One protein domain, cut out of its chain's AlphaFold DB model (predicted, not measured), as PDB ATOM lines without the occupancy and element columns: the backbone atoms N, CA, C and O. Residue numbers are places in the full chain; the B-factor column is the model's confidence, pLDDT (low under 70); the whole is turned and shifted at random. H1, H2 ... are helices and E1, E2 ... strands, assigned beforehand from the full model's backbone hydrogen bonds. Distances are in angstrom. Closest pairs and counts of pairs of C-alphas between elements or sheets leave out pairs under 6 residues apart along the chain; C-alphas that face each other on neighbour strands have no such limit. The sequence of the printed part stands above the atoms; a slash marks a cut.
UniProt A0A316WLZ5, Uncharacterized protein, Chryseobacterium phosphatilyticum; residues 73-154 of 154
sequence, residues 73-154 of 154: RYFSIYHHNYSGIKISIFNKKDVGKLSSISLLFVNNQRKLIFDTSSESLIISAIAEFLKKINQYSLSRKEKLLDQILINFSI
ATOM      1  N   ARG A  73     230.982 173.307 176.132       69.50
ATOM      2  CA  ARG A  73     231.568 173.633 177.442       69.50
ATOM      3  C   ARG A  73     231.390 172.547 178.510       69.50
ATOM      4  O   ARG A  73     232.246 172.452 179.389       69.50
ATOM      5  N   TYR A  74     230.333 171.742 178.437       71.69
ATOM      6  CA  TYR A  74     229.920 170.810 179.493       71.69
ATOM      7  C   TYR A  74     230.048 169.338 179.112       71.69
ATOM      8  O   TYR A  74     230.082 168.485 179.994       71.69
ATOM      9  N   PHE A  75     230.139 169.012 177.825       78.00
ATOM     10  CA  PHE A  75     230.326 167.642 177.373       78.00
ATOM     11  C   PHE A  75     230.968 167.532 175.993       78.00
ATOM     12  O   PHE A  75     231.077 168.491 175.223       78.00
ATOM     13  N   SER A  76     231.399 166.317 175.671       80.06
ATOM     14  CA  SER A  76     231.719 165.915 174.307       80.06
ATOM     15  C   SER A  76     231.353 164.459 174.033       80.06
ATOM     16  O   SER A  76     231.362 163.628 174.936       80.06
ATOM     17  N   ILE A  77     231.023 164.157 172.776       83.44
ATOM     18  CA  ILE A  77     230.850 162.800 172.257       83.44
ATOM     19  C   ILE A  77     231.854 162.596 171.134       83.44
ATOM     20  O   ILE A  77     231.834 163.321 170.140       83.44
ATOM     21  N   TYR A  78     232.692 161.576 171.286       82.81
ATOM     22  CA  TYR A  78     233.616 161.133 170.248       82.81
ATOM     23  C   TYR A  78     233.201 159.773 169.712       82.81
ATOM     24  O   TYR A  78     232.751 158.909 170.469       82.81
ATOM     25  N   HIS A  79     233.394 159.573 168.412       85.75
ATOM     26  CA  HIS A  79     233.106 158.322 167.725       85.75
ATOM     27  C   HIS A  79     234.374 157.778 167.063       85.75
ATOM     28  O   HIS A  79     235.003 158.451 166.250       85.75
ATOM     29  N   HIS A  80     234.702 156.526 167.358       83.06
ATOM     30  CA  HIS A  80     235.751 155.762 166.697       83.06
ATOM     31  C   HIS A  80     235.124 154.589 165.956       83.06
ATOM     32  O   HIS A  80     234.536 153.696 166.564       83.06
ATOM     33  N   ASN A  81     235.264 154.589 164.634       82.56
ATOM     34  CA  ASN A  81     234.757 153.533 163.768       82.56
ATOM     35  C   ASN A  81     235.932 152.755 163.177       82.56
ATOM     36  O   ASN A  81     236.716 153.303 162.405       82.56
ATOM     37  N   TYR A  82     236.040 151.468 163.502       76.94
ATOM     38  CA  TYR A  82     237.068 150.595 162.944       76.94
ATOM     39  C   TYR A  82     236.529 149.200 162.654       76.94
ATOM     40  O   TYR A  82     236.064 148.496 163.549       76.94
ATOM     41  N   SER A  83     236.650 148.760 161.398       71.62
ATOM     42  CA  SER A  83     236.356 147.378 160.980       71.62
ATOM     43  C   SER A  83     234.990 146.840 161.449       71.62
ATOM     44  O   SER A  83     234.883 145.682 161.852       71.62
ATOM     45  N   GLY A  84     233.949 147.680 161.412       76.62
ATOM     46  CA  GLY A  84     232.590 147.318 161.842       76.62
ATOM     47  C   GLY A  84     232.336 147.421 163.353       76.62
ATOM     48  O   GLY A  84     231.244 147.092 163.805       76.62
ATOM     49  N   ILE A  85     233.318 147.888 164.127       78.81
ATOM     50  CA  ILE A  85     233.166 148.242 165.538       78.81
ATOM     51  C   ILE A  85     233.062 149.761 165.637       78.81
ATOM     52  O   ILE A  85     233.970 150.473 165.210       78.81
ATOM     53  N   LYS A  86     231.977 150.244 166.236       86.56
ATOM     54  CA  LYS A  86     231.808 151.636 166.638       86.56
ATOM     55  C   LYS A  86     231.995 151.744 168.137       86.56
ATOM     56  O   LYS A  86     231.219 151.163 168.890       86.56
ATOM     57  N   ILE A  87     232.986 152.504 168.571       84.62
ATOM     58  CA  ILE A  87     233.165 152.900 169.963       84.62
ATOM     59  C   ILE A  87     232.770 154.365 170.068       84.62
ATOM     60  O   ILE A  87     233.261 155.188 169.306       84.62
ATOM     61  N   SER A  88     231.840 154.693 170.959       86.88
ATOM     62  CA  SER A  88     231.490 156.086 171.244       86.88
ATOM     63  C   SER A  88     231.691 156.382 172.712       86.88
ATOM     64  O   SER A  88     231.382 155.542 173.557       86.88
ATOM     65  N   ILE A  89     232.239 157.551 173.006       83.69
ATOM     66  CA  ILE A  89     232.606 157.934 174.362       83.69
ATOM     67  C   ILE A  89     231.999 159.298 174.634       83.69
ATOM     68  O   ILE A  89     232.264 160.247 173.899       83.69
ATOM     69  N   PHE A  90     231.155 159.356 175.660       84.94
ATOM     70  CA  PHE A  90     230.534 160.577 176.145       84.94
ATOM     71  C   PHE A  90     231.236 161.038 177.421       84.94
ATOM     72  O   PHE A  90     231.329 160.308 178.415       84.94
ATOM     73  N   ASN A  91     231.690 162.281 177.373       79.94
ATOM     74  CA  ASN A  91     232.488 162.943 178.385       79.94
ATOM     75  C   ASN A  91     231.726 164.120 178.963       79.94
ATOM     76  O   ASN A  91     231.136 164.882 178.203       79.94
ATOM     77  N   LYS A  92     231.815 164.313 180.276       78.06
ATOM     78  CA  LYS A  92     231.470 165.558 180.957       78.06
ATOM     79  C   LYS A  92     232.707 166.431 181.124       78.06
ATOM     80  O   LYS A  92     233.841 165.961 181.252       78.06
ATOM     81  N   LYS A  93     232.475 167.733 181.102       76.31
ATOM     82  CA  LYS A  93     233.486 168.762 181.256       76.31
ATOM     83  C   LYS A  93     233.053 169.754 182.319       76.31
ATOM     84  O   LYS A  93     231.903 170.183 182.338       76.31
ATOM     85  N   ASP A  94     234.016 170.195 183.108       70.31
ATOM     86  CA  ASP A  94     233.867 171.333 183.999       70.31
ATOM     87  C   ASP A  94     234.493 172.540 183.308       70.31
ATOM     88  O   ASP A  94     235.715 172.702 183.268       70.31
ATOM     89  N   VAL A  95     233.639 173.378 182.713       70.44
ATOM     90  CA  VAL A  95     234.040 174.633 182.054       70.44
ATOM     91  C   VAL A  95     235.118 174.392 180.982       70.44
ATOM     92  O   VAL A  95     236.201 174.974 180.991       70.44
ATOM     93  N   GLY A  96     234.835 173.474 180.056       61.59
ATOM     94  CA  GLY A  96     235.714 173.150 178.930       61.59
ATOM     95  C   GLY A  96     236.881 172.213 179.257       61.59
ATOM     96  O   GLY A  96     237.522 171.725 178.327       61.59
ATOM     97  N   LYS A  97     237.132 171.895 180.533       65.00
ATOM     98  CA  LYS A  97     238.115 170.876 180.937       65.00
ATOM     99  C   LYS A  97     237.428 169.540 181.154       65.00
ATOM    100  O   LYS A  97     236.407 169.494 181.825       65.00
ATOM    101  N   LEU A  98     237.996 168.458 180.625       64.88
ATOM    102  CA  LEU A  98     237.501 167.104 180.873       64.88
ATOM    103  C   LEU A  98     237.467 166.834 182.386       64.88
ATOM    104  O   LEU A  98     238.517 166.804 183.024       64.88
ATOM    105  N   SER A  99     236.271 166.665 182.950       67.69
ATOM    106  CA  SER A  99     236.086 166.426 184.386       67.69
ATOM    107  C   SER A  99     235.790 164.963 184.674       67.69
ATOM    108  O   SER A  99     236.358 164.394 185.605       67.69
ATOM    109  N   SER A 100     235.009 164.313 183.811       65.50
ATOM    110  CA  SER A 100     234.838 162.864 183.823       65.50
ATOM    111  C   SER A 100     234.438 162.331 182.451       65.50
ATOM    112  O   SER A 100     233.798 163.001 181.647       65.50
ATOM    113  N   ILE A 101     234.793 161.088 182.166       66.06
ATOM    114  CA  ILE A 101     234.118 160.298 181.141       66.06
ATOM    115  C   ILE A 101     232.934 159.658 181.812       66.06
ATOM    116  O   ILE A 101     233.118 159.015 182.838       66.06
ATOM    117  N   SER A 102     231.746 159.849 181.249       68.31
ATOM    118  CA  SER A 102     230.506 159.375 181.853       68.31
ATOM    119  C   SER A 102     230.024 158.065 181.231       68.31
ATOM    120  O   SER A 102     229.583 157.181 181.957       68.31
ATOM    121  N   LEU A 103     230.108 157.888 179.902       79.62
ATOM    122  CA  LEU A 103     229.499 156.725 179.233       79.62
ATOM    123  C   LEU A 103     230.331 156.195 178.056       79.62
ATOM    124  O   LEU A 103     230.753 156.950 177.181       79.62
ATOM    125  N   LEU A 104     230.495 154.870 178.002       81.94
ATOM    126  CA  LEU A 104     231.045 154.132 176.863       81.94
ATOM    127  C   LEU A 104     229.945 153.356 176.145       81.94
ATOM    128  O   LEU A 104     229.219 152.551 176.742       81.94
ATOM    129  N   PHE A 105     229.923 153.515 174.830       86.00
ATOM    130  CA  PHE A 105     229.050 152.804 173.918       86.00
ATOM    131  C   PHE A 105     229.870 151.944 172.972       86.00
ATOM    132  O   PHE A 105     230.865 152.406 172.412       86.00
ATOM    133  N   VAL A 106     229.409 150.719 172.726       81.69
ATOM    134  CA  VAL A 106     229.929 149.892 171.636       81.69
ATOM    135  C   VAL A 106     228.791 149.427 170.750       81.69
ATOM    136  O   VAL A 106     227.832 148.827 171.232       81.69
ATOM    137  N   ASN A 107     228.903 149.713 169.453       85.50
ATOM    138  CA  ASN A 107     227.868 149.489 168.447       85.50
ATOM    139  C   ASN A 107     226.513 150.051 168.907       85.50
ATOM    140  O   ASN A 107     225.504 149.351 168.904       85.50
ATOM    141  N   ASN A 108     226.530 151.313 169.353       86.69
ATOM    142  CA  ASN A 108     225.394 152.074 169.896       86.69
ATOM    143  C   ASN A 108     224.783 151.528 171.200       86.69
ATOM    144  O   ASN A 108     223.838 152.107 171.717       86.69
ATOM    145  N   GLN A 109     225.319 150.448 171.774       84.31
ATOM    146  CA  GLN A 109     224.852 149.927 173.058       84.31
ATOM    147  C   GLN A 109     225.693 150.486 174.200       84.31
ATOM    148  O   GLN A 109     226.920 150.373 174.159       84.31
ATOM    149  N   ARG A 110     225.046 150.996 175.252       84.62
ATOM    150  CA  ARG A 110     225.709 151.333 176.521       84.62
ATOM    151  C   ARG A 110     226.410 150.093 177.070       84.62
ATOM    152  O   ARG A 110     225.779 149.047 177.237       84.62
ATOM    153  N   LYS A 111     227.714 150.186 177.324       76.62
ATOM    154  CA  LYS A 111     228.508 149.078 177.873       76.62
ATOM    155  C   LYS A 111     229.034 149.371 179.262       76.62
ATOM    156  O   LYS A 111     229.033 148.457 180.080       76.62
ATOM    157  N   LEU A 112     229.479 150.599 179.523       70.50
ATOM    158  CA  LEU A 112     230.058 150.979 180.809       70.50
ATOM    159  C   LEU A 112     229.700 152.425 181.149       70.50
ATOM    160  O   LEU A 112     229.694 153.289 180.271       70.50
ATOM    161  N   ILE A 113     229.421 152.657 182.431       65.31
ATOM    162  CA  ILE A 113     229.365 153.986 183.035       65.31
ATOM    163  C   ILE A 113     230.725 154.185 183.694       65.31
ATOM    164  O   ILE A 113     231.114 153.393 184.553       65.31
ATOM    165  N   PHE A 114     231.458 155.194 183.249       65.38
ATOM    166  CA  PHE A 114     232.675 155.625 183.918       65.38
ATOM    167  C   PHE A 114     232.329 156.840 184.769       65.38
ATOM    168  O   PHE A 114     231.434 157.605 184.436       65.38
ATOM    169  N   ASP A 115     233.018 157.003 185.887       68.19
ATOM    170  CA  ASP A 115     233.106 158.299 186.548       68.19
ATOM    171  C   ASP A 115     234.584 158.564 186.807       68.19
ATOM    172  O   ASP A 115     235.110 158.410 187.908       68.19
ATOM    173  N   THR A 116     235.322 158.771 185.717       67.06
ATOM    174  CA  THR A 116     236.763 159.012 185.788       67.06
ATOM    175  C   THR A 116     237.238 159.845 184.613       67.06
ATOM    176  O   THR A 116     236.792 159.654 183.486       67.06
ATOM    177  N   SER A 117     238.168 160.758 184.865       68.56
ATOM    178  CA  SER A 117     238.939 161.469 183.840       68.56
ATOM    179  C   SER A 117     240.271 160.778 183.515       68.56
ATOM    180  O   SER A 117     241.036 161.275 182.695       68.56
ATOM    181  N   SER A 118     240.576 159.634 184.144       75.56
ATOM    182  CA  SER A 118     241.853 158.933 183.976       75.56
ATOM    183  C   SER A 118     241.892 158.108 182.689       75.56
ATOM    184  O   SER A 118     241.347 157.003 182.632       75.56
ATOM    185  N   GLU A 119     242.583 158.630 181.671       74.00
ATOM    186  CA  GLU A 119     242.755 158.009 180.346       74.00
ATOM    187  C   GLU A 119     243.180 156.534 180.435       74.00
ATOM    188  O   GLU A 119     242.601 155.665 179.784       74.00
ATOM    189  N   SER A 120     244.132 156.220 181.319       77.94
ATOM    190  CA  SER A 120     244.636 154.856 181.503       77.94
ATOM    191  C   SER A 120     243.564 153.882 182.002       77.94
ATOM    192  O   SER A 120     243.527 152.730 181.558       77.94
ATOM    193  N   LEU A 121     242.661 154.326 182.883       75.69
ATOM    194  CA  LEU A 121     241.541 153.512 183.365       75.69
ATOM    195  C   LEU A 121     240.503 153.284 182.261       75.69
ATOM    196  O   LEU A 121     239.990 152.173 182.122       75.69
ATOM    197  N   ILE A 122     240.248 154.301 181.438       74.12
ATOM    198  CA  ILE A 122     239.331 154.221 180.294       74.12
ATOM    199  C   ILE A 122     239.843 153.209 179.270       74.12
ATOM    200  O   ILE A 122     239.120 152.285 178.894       74.12
ATOM    201  N   ILE A 123     241.108 153.334 178.865       78.75
ATOM    202  CA  ILE A 123     241.737 152.420 177.905       78.75
ATOM    203  C   ILE A 123     241.721 150.991 178.444       78.75
ATOM    204  O   ILE A 123     241.359 150.064 177.718       78.75
ATOM    205  N   SER A 124     242.050 150.807 179.727       79.50
ATOM    206  CA  SER A 124     242.042 149.490 180.371       79.50
ATOM    207  C   SER A 124     240.661 148.842 180.313       79.50
ATOM    208  O   SER A 124     240.534 147.669 179.963       79.50
ATOM    209  N   ALA A 125     239.609 149.607 180.579       76.19
ATOM    210  CA  ALA A 125     238.253 149.091 180.575       76.19
ATOM    211  C   ALA A 125     237.701 148.844 179.156       76.19
ATOM    212  O   ALA A 125     237.006 147.849 178.933       76.19
ATOM    213  N   ILE A 126     238.075 149.666 178.165       78.38
ATOM    214  CA  ILE A 126     237.825 149.366 176.744       78.38
ATOM    215  C   ILE A 126     238.538 148.065 176.357       78.38
ATOM    216  O   ILE A 126     237.936 147.196 175.723       78.38
ATOM    217  N   ALA A 127     239.793 147.883 176.772       80.94
ATOM    218  CA  ALA A 127     240.562 146.677 176.487       80.94
ATOM    219  C   ALA A 127     239.942 145.427 177.134       80.94
ATOM    220  O   ALA A 127     239.816 144.392 176.477       80.94
ATOM    221  N   GLU A 128     239.501 145.510 178.391       81.31
ATOM    222  CA  GLU A 128     238.763 144.433 179.060       81.31
ATOM    223  C   GLU A 128     237.455 144.091 178.349       81.31
ATOM    224  O   GLU A 128     237.131 142.914 178.167       81.31
ATOM    225  N   PHE A 129     236.710 145.106 177.914       78.44
ATOM    226  CA  PHE A 129     235.494 144.904 177.147       78.44
ATOM    227  C   PHE A 129     235.786 144.194 175.813       78.44
ATOM    228  O   PHE A 129     235.162 143.176 175.503       78.44
ATOM    229  N   LEU A 130     236.782 144.660 175.053       78.81
ATOM    230  CA  LEU A 130     237.184 144.050 173.783       78.81
ATOM    231  C   LEU A 130     237.663 142.603 173.962       78.81
ATOM    232  O   LEU A 130     237.350 141.750 173.127       78.81
ATOM    233  N   LYS A 131     238.365 142.281 175.058       80.88
ATOM    234  CA  LYS A 131     238.763 140.899 175.385       80.88
ATOM    235  C   LYS A 131     237.559 139.955 175.453       80.88
ATOM    236  O   LYS A 131     237.654 138.849 174.933       80.88
ATOM    237  N   LYS A 132     236.420 140.405 175.994       79.06
ATOM    238  CA  LYS A 132     235.192 139.599 176.140       79.06
ATOM    239  C   LYS A 132     234.432 139.367 174.825       79.06
ATOM    240  O   LYS A 132     233.562 138.502 174.775       79.06
ATOM    241  N   ILE A 133     234.738 140.102 173.751       75.81
ATOM    242  CA  ILE A 133     234.047 139.944 172.463       75.81
ATOM    243  C   ILE A 133     234.763 138.923 171.576       75.81
ATOM    244  O   ILE A 133     235.722 139.255 170.881       75.81
ATOM    245  N   ASN A 134     234.270 137.690 171.517       77.06
ATOM    246  CA  ASN A 134     234.886 136.629 170.703       77.06
ATOM    247  C   ASN A 134     234.739 136.832 169.182       77.06
ATOM    248  O   ASN A 134     235.447 136.199 168.408       77.06
ATOM    249  N   GLN A 135     233.849 137.730 168.749       79.06
ATOM    250  CA  GLN A 135     233.551 137.988 167.334       79.06
ATOM    251  C   GLN A 135     234.727 138.603 166.546       79.06
ATOM    252  O   GLN A 135     234.753 138.520 165.320       79.06
ATOM    253  N   TYR A 136     235.703 139.217 167.223       77.62
ATOM    254  CA  TYR A 136     236.812 139.925 166.577       77.62
ATOM    255  C   TYR A 136     238.163 139.273 166.893       77.62
ATOM    256  O   TYR A 136     238.400 138.833 168.019       77.62
ATOM    257  N   SER A 137     239.073 139.252 165.913       83.00
ATOM    258  CA  SER A 137     240.442 138.759 166.113       83.00
ATOM    259  C   SER A 137     241.235 139.660 167.065       83.00
ATOM    260  O   SER A 137     240.971 140.860 167.159       83.00
ATOM    261  N   LEU A 138     242.247 139.095 167.733       81.88
ATOM    262  CA  LEU A 138     243.144 139.834 168.632       81.88
ATOM    263  C   LEU A 138     243.778 141.049 167.936       81.88
ATOM    264  O   LEU A 138     243.623 142.172 168.404       81.88
ATOM    265  N   SER A 139     244.348 140.839 166.748       84.31
ATOM    266  CA  SER A 139     244.994 141.893 165.957       84.31
ATOM    267  C   SER A 139     244.073 143.063 165.595       84.31
ATOM    268  O   SER A 139     244.529 144.196 165.458       84.31
ATOM    269  N   ARG A 140     242.765 142.819 165.423       81.19
ATOM    270  CA  ARG A 140     241.784 143.884 165.161       81.19
ATOM    271  C   ARG A 140     241.487 144.699 166.416       81.19
ATOM    272  O   ARG A 140     241.326 145.910 166.314       81.19
ATOM    273  N   LYS A 141     241.410 144.041 167.574       80.44
ATOM    274  CA  LYS A 141     241.169 144.697 168.867       80.44
ATOM    275  C   LYS A 141     242.352 145.576 169.271       80.44
ATOM    276  O   LYS A 141     242.128 146.698 169.702       80.44
ATOM    277  N   GLU A 142     243.577 145.086 169.083       82.06
ATOM    278  CA  GLU A 142     244.813 145.834 169.361       82.06
ATOM    279  C   GLU A 142     244.904 147.097 168.499       82.06
ATOM    280  O   GLU A 142     245.032 148.190 169.035       82.06
ATOM    281  N   LYS A 143     244.679 146.986 167.182       82.25
ATOM    282  CA  LYS A 143     244.674 148.159 166.289       82.25
ATOM    283  C   LYS A 143     243.633 149.215 166.664       82.25
ATOM    284  O   LYS A 143     243.898 150.404 166.523       82.25
ATOM    285  N   LEU A 144     242.444 148.797 167.103       80.75
ATOM    286  CA  LEU A 144     241.412 149.727 167.568       80.75
ATOM    287  C   LEU A 144     241.842 150.432 168.862       80.75
ATOM    288  O   LEU A 144     241.648 151.637 168.980       80.75
ATOM    289  N   LEU A 145     242.450 149.708 169.807       80.81
ATOM    290  CA  LEU A 145     242.995 150.307 171.027       80.81
ATOM    291  C   LEU A 145     244.092 151.328 170.714       80.81
ATOM    292  O   LEU A 145     244.041 152.427 171.255       80.81
ATOM    293  N   ASP A 146     245.008 151.015 169.796       80.19
ATOM    294  CA  ASP A 146     246.067 151.937 169.369       80.19
ATOM    295  C   ASP A 146     245.494 153.216 168.737       80.19
ATOM    296  O   ASP A 146     245.962 154.321 169.003       80.19
ATOM    297  N   GLN A 147     244.437 153.094 167.927       76.00
ATOM    298  CA  GLN A 147     243.754 154.256 167.349       76.00
ATOM    299  C   GLN A 147     243.035 155.102 168.400       76.00
ATOM    300  O   GLN A 147     243.001 156.325 168.281       76.00
ATOM    301  N   ILE A 148     242.442 154.470 169.413       75.06
ATOM    302  CA  ILE A 148     241.803 155.181 170.523       75.06
ATOM    303  C   ILE A 148     242.868 155.931 171.326       75.06
ATOM    304  O   ILE A 148     242.719 157.128 171.528       75.06
ATOM    305  N   LEU A 149     243.969 155.264 171.680       71.88
ATOM    306  CA  LEU A 149     245.125 155.853 172.365       71.88
ATOM    307  C   LEU A 149     245.612 157.140 171.683       71.88
ATOM    308  O   LEU A 149     245.699 158.180 172.323       71.88
ATOM    309  N   ILE A 150     245.848 157.099 170.367       68.19
ATOM    310  CA  ILE A 150     246.336 158.264 169.606       68.19
ATOM    311  C   ILE A 150     245.381 159.463 169.699       68.19
ATOM    312  O   ILE A 150     245.830 160.604 169.745       68.19
ATOM    313  N   ASN A 151     244.071 159.215 169.715       62.59
ATOM    314  CA  ASN A 151     243.066 160.278 169.715       62.59
ATOM    315  C   ASN A 151     242.715 160.793 171.119       62.59
ATOM    316  O   ASN A 151     242.112 161.856 171.224       62.59
ATOM    317  N   PHE A 152     243.063 160.049 172.174       61.31
ATOM    318  CA  PHE A 152     242.865 160.469 173.563       61.31
ATOM    319  C   PHE A 152     243.995 161.348 174.100       61.31
ATOM    320  O   PHE A 152     243.749 162.172 174.974       61.31
ATOM    321  N   SER A 153     245.211 161.209 173.568       48.22
ATOM    322  CA  SER A 153     246.391 161.955 174.021       48.22
ATOM    323  C   SER A 153     246.472 163.414 173.514       48.22
ATOM    324  O   SER A 153     247.565 163.984 173.490       48.22
ATOM    325  N   ILE A 154     245.351 164.017 173.087       37.88
ATOM    326  CA  ILE A 154     245.231 165.402 172.575       37.88
ATOM    327  C   ILE A 154     244.292 166.200 173.480       37.88
ATOM    328  O   ILE A 154     244.671 167.330 173.862       37.88
TER     329      ILE A 154
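What this domain is: This is residues 73 to 154 of the 154 residues of an uncharacterized protein of Chryseobacterium phosphatilyticum (UniProt A0A316WLZ5). A twisted four-stranded sheet has a helical hairpin, H1 and H2, covering one face; its other face is bare. The 82 printed residues run E1 E2 E3 E4 H1 H2; the class is mixed, and the whole is compact, with a radius of gyration of the C-alphas of 12.4 A and spans of 40 by 23 by 19 A.

How they stand to each other: E1, residues 75 to 82, E2, 85 to 94, E3, 97 to 106, and E4, 109 to 116, form a meander, three successive antiparallel hairpins. Within hydrogen-bond range are N 78 and O 89, 3.0 A, N 105 and O 88, 2.8 A, and N 114 and O 102, 3.0 A. E3 bends by 65 degrees at residue 100. H1, residues 119 to 132, runs along the strands over E3 and E4. H2, residues 138 to 152, lies over E1, only just slantwise at 32 degrees on the local plane. H1 and H2 touch, closest at C-alphas 130 and 141, 6.4 A, at a shallow tilt of 21 degrees, opposite ways. In both helices every O i to N i+4 pair is within hydrogen-bond range.

Where its parts are: E1 begins at C-alpha 75 (230.326, 167.642, 177.373). E2 measures 29.6 A, H2 21.2 A, ending at C-alpha 152 (242.865, 160.469, 173.563).

The domain as a whole: The farthest C-alphas, Val 95 and Ser 137, are 39.8 A apart. The printed part has no cut, and its links are tight. Confidence is under 70 at residues 73, 96 to 102, 113 to 117 and 150 to 154.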